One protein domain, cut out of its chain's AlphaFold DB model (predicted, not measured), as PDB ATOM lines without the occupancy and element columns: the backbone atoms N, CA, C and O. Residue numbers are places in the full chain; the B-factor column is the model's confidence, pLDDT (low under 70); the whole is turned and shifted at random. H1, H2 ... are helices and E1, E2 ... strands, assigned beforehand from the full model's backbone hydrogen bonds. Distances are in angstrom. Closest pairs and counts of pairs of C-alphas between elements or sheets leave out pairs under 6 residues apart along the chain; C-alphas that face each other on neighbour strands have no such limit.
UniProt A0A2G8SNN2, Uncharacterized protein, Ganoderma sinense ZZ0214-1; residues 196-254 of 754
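This is residues 196 to 254 of the 754 residues of an uncharacterized protein of Ganoderma sinense ZZ0214-1 (UniProt A0A2G8SNN2). A small, strongly twisted sheet of three strands has the helix H1 laid slantwise over one face and its other face bare of named helices. Two short helices, H2 and H3, sit off one end of the sheet, with the link between them, residues 223 to 231, at that end of the long axis and the turn between E2 and E3 at the other. The printed part has 59 residues with three named helices and three named strands, in the order H1 E1 H2 H3 E2 E3. The sheet's order is E1 E3 E2, mixed, and the class is mixed, helices and strands. The whole is compact, with a radius of gyration of the C-alphas of 10.9 A, yet elongated in outline, spanning 32 by 19 by 16 A.

H1, residues 196 to 206, is on the sheet made by E1, residues 211 to 215, E3, residues 250 to 253, and E2, residues 243 to 246. This gives two layers, a helix on one face of a sheet. H1 has a height over the sheet of 8.0 A, is over E1 and E3, and stands at 40 degrees to E1 on the local plane. Its closest C-alphas to E1 are those of Leu 200 and Ala 212, 5.5 A apart. E1 and E3 are parallel at 36 degrees, with N 251 and O 211 2.8 A apart, within hydrogen-bond range. E3 and E2 form a hairpin, antiparallel at 142 degrees, with N 244 and O 252 2.8 A apart, also within range. The sheet is only just strongly twisted, its C-alphas lying up to 4.4 A off the best plane. H2, residues 216 to 222, only just touches H1, with 3 pairs of C-alphas within 8 A, the closest being Val 196 and Asp 216 at 6.3 A. H3, residues 232 to 239, touches H1 at a steep tilt of 50 degrees, the same way; the closest C-alphas are those of Gly 198 and Glu 233, 6.4 A apart. H2 and H3 are near each other, and neither is on the sheet, H2 only just, with 4 pairs of C-alphas within 10 A. In H1, H2 and H3 every O i to N i+4 pair is within hydrogen-bond range.

H1 begins at C-alpha 196, (-81.960, 40.932, -143.749), and is 15.7 A long. E1 is 13.8 A long, H2 10.4 A, H3 10.2 A and E2 10.0 A. E3, 10.4 A long, ends at C-alpha 253, (-86.437, 31.447, -148.563).

The two C-alphas farthest apart are those of Lys 230 and Asp 247, 33.2 A. The printed part has no cut and no long link. Mean pLDDT of the printed part is 85.8; residues 225, 247 and 248 are under 70.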
ATOM      1  N   VAL A 196     -80.778  41.794-143.884       90.31
ATOM      2  CA  VAL A 196     -81.960  40.932-143.749       90.31
ATOM      3  C   VAL A 196     -83.214  41.636-144.279       90.31
ATOM      4  O   VAL A 196     -84.094  40.965-144.819       90.31
ATOM      5  N   ASP A 197     -83.281  42.970-144.232       89.38
ATOM      6  CA  ASP A 197     -84.419  43.723-144.777       89.38
ATOM      7  C   ASP A 197     -84.538  43.564-146.297       89.38
ATOM      8  O   ASP A 197     -85.643  43.376-146.805       89.38
ATOM      9  N   GLY A 198     -83.409  43.499-147.012       88.81
ATOM     10  CA  GLY A 198     -83.399  43.217-148.451       88.81
ATOM     11  C   GLY A 198     -83.979  41.840-148.793       88.81
ATOM     12  O   GLY A 198     -84.664  41.677-149.802       88.81
ATOM     13  N   VAL A 199     -83.780  40.848-147.918       91.62
ATOM     14  CA  VAL A 199     -84.382  39.516-148.068       91.62
ATOM     15  C   VAL A 199     -85.891  39.556-147.820       91.62
ATOM     16  O   VAL A 199     -86.653  38.938-148.564       91.62
ATOM     17  N   LEU A 200     -86.341  40.288-146.797       91.19
ATOM     18  CA  LEU A 200     -87.768  40.464-146.509       91.19
ATOM     19  C   LEU A 200     -88.489  41.161-147.670       91.19
ATOM     20  O   LEU A 200     -89.572  40.733-148.073       91.19
ATOM     21  N   ASP A 201     -87.874  42.199-148.231       90.88
ATOM     22  CA  ASP A 201     -88.426  42.944-149.359       90.88
ATOM     23  C   ASP A 201     -88.451  42.093-150.638       90.88
ATOM     24  O   ASP A 201     -89.463  42.087-151.343       90.88
ATOM     25  N   TYR A 202     -87.417  41.276-150.887       92.31
ATOM     26  CA  TYR A 202     -87.425  40.284-151.966       92.31
ATOM     27  C   TYR A 202     -88.594  39.294-151.827       92.31
ATOM     28  O   TYR A 202     -89.328  39.061-152.791       92.31
ATOM     29  N   ILE A 203     -88.825  38.754-150.622       91.00
ATOM     30  CA  ILE A 203     -89.945  37.837-150.362       91.00
ATOM     31  C   ILE A 203     -91.281  38.504-150.708       91.00
ATOM     32  O   ILE A 203     -92.125  37.886-151.357       91.00
ATOM     33  N   PHE A 204     -91.485  39.764-150.322       90.88
ATOM     34  CA  PHE A 204     -92.720  40.486-150.636       90.88
ATOM     35  C   PHE A 204     -92.883  40.852-152.109       90.88
ATOM     36  O   PHE A 204     -94.020  40.965-152.574       90.88
ATOM     37  N   LYS A 205     -91.779  41.073-152.825       91.44
ATOM     38  CA  LYS A 205     -91.775  41.404-154.254       91.44
ATOM     39  C   LYS A 205     -92.131  40.192-155.118       91.44
ATOM     40  O   LYS A 205     -92.807  40.351-156.128       91.44
ATOM     41  N   HIS A 206     -91.733  38.993-154.687       91.44
ATOM     42  CA  HIS A 206     -91.840  37.753-155.469       91.44
ATOM     43  C   HIS A 206     -92.815  36.717-154.889       91.44
ATOM     44  O   HIS A 206     -92.846  35.571-155.338       91.44
ATOM     45  N   SER A 207     -93.631  37.092-153.900       89.31
ATOM     46  CA  SER A 207     -94.681  36.222-153.365       89.31
ATOM     47  C   SER A 207     -95.909  36.987-152.865       89.31
ATOM     48  O   SER A 207     -95.877  38.193-152.606       89.31
ATOM     49  N   ASP A 208     -97.000  36.247-152.667       86.31
ATOM     50  CA  ASP A 208     -98.231  36.743-152.045       86.31
ATOM     51  C   ASP A 208     -98.228  36.616-150.514       86.31
ATOM     52  O   ASP A 208     -99.278  36.701-149.875       86.31
ATOM     53  N   ALA A 209     -97.054  36.424-149.902       86.25
ATOM     54  CA  ALA A 209     -96.927  36.323-148.458       86.25
ATOM     55  C   ALA A 209     -97.507  37.563-147.756       86.25
ATOM     56  O   ALA A 209     -97.196  38.709-148.093       86.25
ATOM     57  N   SER A 210     -98.336  37.329-146.741       83.19
ATOM     58  CA  SER A 210     -98.845  38.400-145.871       83.19
ATOM     59  C   SER A 210     -97.825  38.813-144.806       83.19
ATOM     60  O   SER A 210     -97.848  39.947-144.329       83.19
ATOM     61  N   VAL A 211     -96.902  37.906-144.480       86.00
ATOM     62  CA  VAL A 211     -95.812  38.095-143.526       86.00
ATOM     63  C   VAL A 211     -94.538  37.538-144.151       86.00
ATOM     64  O   VAL A 211     -94.551  36.424-144.663       86.00
ATOM     65  N   ALA A 212     -93.434  38.273-144.104       89.62
ATOM     66  CA  ALA A 212     -92.118  37.793-144.518       89.62
ATOM     67  C   ALA A 212     -91.252  37.546-143.281       89.62
ATOM     68  O   ALA A 212     -91.298  38.323-142.325       89.62
ATOM     69  N   CYS A 213     -90.456  36.477-143.293       89.56
ATOM     70  CA  CYS A 213     -89.512  36.185-142.221       89.56
ATOM     71  C   CYS A 213     -88.161  35.736-142.776       89.56
ATOM     72  O   CYS A 213     -88.093  34.841-143.621       89.56
ATOM     73  N   ALA A 214     -87.081  36.306-142.251       91.62
ATOM     74  CA  ALA A 214     -85.711  36.019-142.660       91.62
ATOM     75  C   ALA A 214     -84.754  36.135-141.464       91.62
ATOM     76  O   ALA A 214     -85.090  36.749-140.448       91.62
ATOM     77  N   CYS A 215     -83.576  35.526-141.574       90.81
ATOM     78  CA  CYS A 215     -82.514  35.603-140.570       90.81
ATOM     79  C   CYS A 215     -81.142  35.865-141.199       90.81
ATOM     80  O   CYS A 215     -80.945  35.676-142.400       90.81
ATOM     81  N   ASP A 216     -80.168  36.237-140.371       88.81
ATOM     82  CA  ASP A 216     -78.771  36.439-140.780       88.81
ATOM     83  C   ASP A 216     -78.157  35.185-141.436       88.81
ATOM     84  O   ASP A 216     -77.386  35.261-142.400       88.81
ATOM     85  N   ALA A 217     -78.558  33.996-140.978       86.94
ATOM     86  CA  ALA A 217     -78.098  32.735-141.547       86.94
ATOM     87  C   ALA A 217     -78.633  32.479-142.970       86.94
ATOM     88  O   ALA A 217     -78.013  31.718-143.716       86.94
ATOM     89  N   ASP A 218     -79.750  33.094-143.372       88.38
ATOM     90  CA  ASP A 218     -80.294  32.940-144.727       88.38
ATOM     91  C   ASP A 218     -79.367  33.609-145.753       88.38
ATOM     92  O   ASP A 218     -79.048  33.007-146.780       88.38
ATOM     93  N   LEU A 219     -78.812  34.779-145.420       88.19
ATOM     94  CA  LEU A 219     -77.789  35.460-146.219       88.19
ATOM     95  C   LEU A 219     -76.525  34.603-146.373       88.19
ATOM     96  O   LEU A 219     -76.031  34.394-147.482       88.19
ATOM     97  N   SER A 220     -76.040  34.030-145.265       82.94
ATOM     98  CA  SER A 220     -74.858  33.157-145.272       82.94
ATOM     99  C   SER A 220     -75.036  31.937-146.185       82.94
ATOM    100  O   SER A 220     -74.096  31.528-146.869       82.94
ATOM    101  N   LYS A 221     -76.245  31.360-146.230       86.06
ATOM    102  CA  LYS A 221     -76.575  30.222-147.101       86.06
ATOM    103  C   LYS A 221     -76.699  30.632-148.570       86.06
ATOM    104  O   LYS A 221     -76.165  29.928-149.424       86.06
ATOM    105  N   LEU A 222     -77.368  31.752-148.863       87.00
ATOM    106  CA  LEU A 222     -77.548  32.267-150.229       87.00
ATOM    107  C   LEU A 222     -76.210  32.544-150.913       87.00
ATOM    108  O   LEU A 222     -76.005  32.152-152.060       87.00
ATOM    109  N   PHE A 223     -75.278  33.146-150.176       86.19
ATOM    110  CA  PHE A 223     -73.965  33.529-150.694       86.19
ATOM    111  C   PHE A 223     -72.848  32.550-150.316       86.19
ATOM    112  O   PHE A 223     -71.678  32.830-150.557       86.19
ATOM    113  N   LYS A 224     -73.184  31.374-149.762       81.56
ATOM    114  CA  LYS A 224     -72.238  30.290-149.415       81.56
ATOM    115  C   LYS A 224     -71.033  30.761-148.582       81.56
ATOM    116  O   LYS A 224     -69.919  30.278-148.773       81.56
ATOM    117  N   GLY A 225     -71.253  31.712-147.676       68.25
ATOM    118  CA  GLY A 225     -70.206  32.307-146.840       68.25
ATOM    119  C   GLY A 225     -69.248  33.265-147.561       68.25
ATOM    120  O   GLY A 225     -68.239  33.646-146.974       68.25
ATOM    121  N   ALA A 226     -69.526  33.649-148.813       75.31
ATOM    122  CA  ALA A 226     -68.822  34.738-149.487       75.31
ATOM    123  C   ALA A 226     -69.236  36.108-148.918       75.31
ATOM    124  O   ALA A 226     -70.267  36.233-148.253       75.31
ATOM    125  N   ALA A 227     -68.436  37.140-149.202       75.06
ATOM    126  CA  ALA A 227     -68.775  38.517-148.850       75.06
ATOM    127  C   ALA A 227     -70.118  38.930-149.477       75.06
ATOM    128  O   ALA A 227     -70.419  38.556-150.616       75.06
ATOM    129  N   LEU A 228     -70.913  39.703-148.733       81.31
ATOM    130  CA  LEU A 228     -72.205  40.184-149.215       81.31
ATOM    131  C   LEU A 228     -72.017  41.124-150.418       81.31
ATOM    132  O   LEU A 228     -71.134  41.986-150.389       81.31
ATOM    133  N   PRO A 229     -72.828  40.981-151.481       82.06
ATOM    134  CA  PRO A 229     -72.808  41.910-152.602       82.06
ATOM    135  C   PRO A 229     -73.190  43.327-152.161       82.06
ATOM    136  O   PRO A 229     -74.142  43.496-151.403       82.06
ATOM    137  N   LYS A 230     -72.494  44.344-152.690       75.75
ATOM    138  CA  LYS A 230     -72.823  45.763-152.443       75.75
ATOM    139  C   LYS A 230     -74.242  46.121-152.892       75.75
ATOM    140  O   LYS A 230     -74.913  46.907-152.240       75.75
ATOM    141  N   ASP A 231     -74.691  45.523-153.995       84.19
ATOM    142  CA  ASP A 231     -76.074  45.596-154.462       84.19
ATOM    143  C   ASP A 231     -76.767  44.255-154.191       84.19
ATOM    144  O   ASP A 231     -76.758  43.331-155.014       84.19
ATOM    145  N   LEU A 232     -77.303  44.132-152.976       86.62
ATOM    146  CA  LEU A 232     -77.980  42.923-152.520       86.62
ATOM    147  C   LEU A 232     -79.281  42.669-153.296       86.62
ATOM    148  O   LEU A 232     -79.596  41.510-153.554       86.62
ATOM    149  N   GLU A 233     -80.010  43.714-153.699       87.38
ATOM    150  CA  GLU A 233     -81.258  43.562-154.456       87.38
ATOM    151  C   GLU A 233     -80.980  42.911-155.813       87.38
ATOM    152  O   GLU A 233     -81.529  41.848-156.106       87.38
ATOM    153  N   SER A 234     -80.056  43.471-156.602       88.25
ATOM    154  CA  SER A 234     -79.683  42.900-157.903       88.25
ATOM    155  C   SER A 234     -79.129  41.480-157.775       88.25
ATOM    156  O   SER A 234     -79.380  40.627-158.629       88.25
ATOM    157  N   ALA A 235     -78.387  41.194-156.701       88.44
ATOM    158  CA  ALA A 235     -77.867  39.857-156.450       88.44
ATOM    159  C   ALA A 235     -78.971  38.844-156.106       88.44
ATOM    160  O   ALA A 235     -78.916  37.709-156.581       88.44
ATOM    161  N   LEU A 236     -79.977  39.236-155.318       90.44
ATOM    162  CA  LEU A 236     -81.139  38.397-155.015       90.44
ATOM    163  C   LEU A 236     -81.996  38.156-156.265       90.44
ATOM    164  O   LEU A 236     -82.407  37.022-156.497       90.44
ATOM    165  N   GLU A 237     -82.194  39.171-157.109       91.50
ATOM    166  CA  GLU A 237     -82.878  39.021-158.403       91.50
ATOM    167  C   GLU A 237     -82.139  38.048-159.331       91.50
ATOM    168  O   GLU A 237     -82.753  37.166-159.934       91.50
ATOM    169  N   ALA A 238     -80.808  38.148-159.402       90.00
ATOM    170  CA  ALA A 238     -79.983  37.253-160.209       90.00
ATOM    171  C   ALA A 238     -79.956  35.812-159.670       90.00
ATOM    172  O   ALA A 238     -79.949  34.859-160.451       90.00
ATOM    173  N   LEU A 239     -79.930  35.639-158.342       88.75
ATOM    174  CA  LEU A 239     -79.984  34.325-157.695       88.75
ATOM    175  C   LEU A 239     -81.369  33.679-157.798       88.75
ATOM    176  O   LEU A 239     -81.457  32.453-157.813       88.75
ATOM    177  N   SER A 240     -82.424  34.497-157.845       89.06
ATOM    178  CA  SER A 240     -83.831  34.093-157.857       89.06
ATOM    179  C   SER A 240     -84.155  32.984-156.831       89.06
ATOM    180  O   SER A 240     -84.585  31.885-157.205       89.06
ATOM    181  N   PRO A 241     -83.873  33.197-155.526       90.06
ATOM    182  CA  PRO A 241     -84.069  32.163-154.521       90.06
ATOM    183  C   PRO A 241     -85.544  31.773-154.381       90.06
ATOM    184  O   PRO A 241     -86.439  32.613-154.334       90.06
ATOM    185  N   CYS A 242     -85.799  30.469-154.270       89.88
ATOM    186  CA  CYS A 242     -87.152  29.936-154.137       89.88
ATOM    187  C   CYS A 242     -87.802  30.391-152.821       89.88
ATOM    188  O   CYS A 242     -87.188  30.280-151.759       89.88
ATOM    189  N   ILE A 243     -89.054  30.852-152.886       90.12
ATOM    190  CA  ILE A 243     -89.851  31.260-151.723       90.12
ATOM    191  C   ILE A 243     -90.884  30.174-151.403       90.12
ATOM    192  O   ILE A 243     -91.587  29.692-152.289       90.12
ATOM    193  N   VAL A 244     -91.004  29.811-150.126       86.50
ATOM    194  CA  VAL A 244     -92.025  28.893-149.600       86.50
ATOM    195  C   VAL A 244     -92.903  29.623-148.586       86.50
ATOM    196  O   VAL A 244     -92.418  30.457-147.822       86.50
ATOM    197  N   LEU A 245     -94.197  29.293-148.583       83.25
ATOM    198  CA  LEU A 245     -95.184  29.810-147.636       83.25
ATOM    199  C   LEU A 245     -95.465  28.765-146.538       83.25
ATOM    200  O   LEU A 245     -96.057  27.727-146.832       83.25
ATOM    201  N   ASP A 246     -95.085  29.030-145.283       75.88
ATOM    202  CA  ASP A 246     -95.541  28.232-144.122       75.88
ATOM    203  C   ASP A 246     -96.937  28.692-143.699       75.88
ATOM    204  O   ASP A 246     -97.236  29.892-143.657       75.88
ATOM    205  N   ASP A 247     -97.816  27.716-143.464       68.94
ATOM    206  CA  ASP A 247     -99.255  27.889-143.226       68.94
ATOM    207  C   ASP A 247     -99.986  28.765-144.280       68.94
ATOM    208  O   ASP A 247    -101.066  29.287-144.015       68.94
ATOM    209  N   GLY A 248     -99.417  28.945-145.483       65.69
ATOM    210  CA  GLY A 248     -99.978  29.782-146.558       65.69
ATOM    211  C   GLY A 248     -99.890  31.298-146.320       65.69
ATOM    212  O   GLY A 248    -100.452  32.068-147.093       65.69
ATOM    213  N   VAL A 249     -99.199  31.729-145.260       76.38
ATOM    214  CA  VAL A 249     -99.243  33.109-144.746       76.38
ATOM    215  C   VAL A 249     -97.843  33.716-144.622       76.38
ATOM    216  O   VAL A 249     -97.678  34.898-144.943       76.38
ATOM    217  N   VAL A 250     -96.849  32.923-144.188       83.00
ATOM    218  CA  VAL A 250     -95.478  33.384-143.907       83.00
ATOM    219  C   VAL A 250     -94.518  32.973-145.021       83.00
ATOM    220  O   VAL A 250     -94.215  31.790-145.167       83.00
ATOM    221  N   GLY A 251     -94.008  33.942-145.778       86.56
ATOM    222  CA  GLY A 251     -93.008  33.744-146.824       86.56
ATOM    223  C   GLY A 251     -91.586  33.670-146.282       86.56
ATOM    224  O   GLY A 251     -91.191  34.460-145.420       86.56
ATOM    225  N   MET A 252     -90.820  32.708-146.797       87.38
ATOM    226  CA  MET A 252     -89.437  32.422-146.408       87.38
ATOM    227  C   MET A 252     -88.637  31.894-147.594       87.38
ATOM    228  O   MET A 252     -89.199  31.258-148.484       87.38
ATOM    229  N   ILE A 253     -87.318  32.072-147.572       88.25
ATOM    230  CA  ILE A 253     -86.437  31.447-148.563       88.25
ATOM    231  C   ILE A 253     -86.281  29.953-148.270       88.25
ATOM    232  O   ILE A 253     -85.960  29.543-147.153       88.25
ATOM    233  N   ALA A 254     -86.475  29.135-149.299       82.31
ATOM    234  CA  ALA A 254     -86.262  27.704-149.252       82.31
ATOM    235  C   ALA A 254     -84.819  27.350-149.608       82.31
ATOM    236  O   ALA A 254     -84.288  27.751-150.644       82.31
TER     237      ALA A 254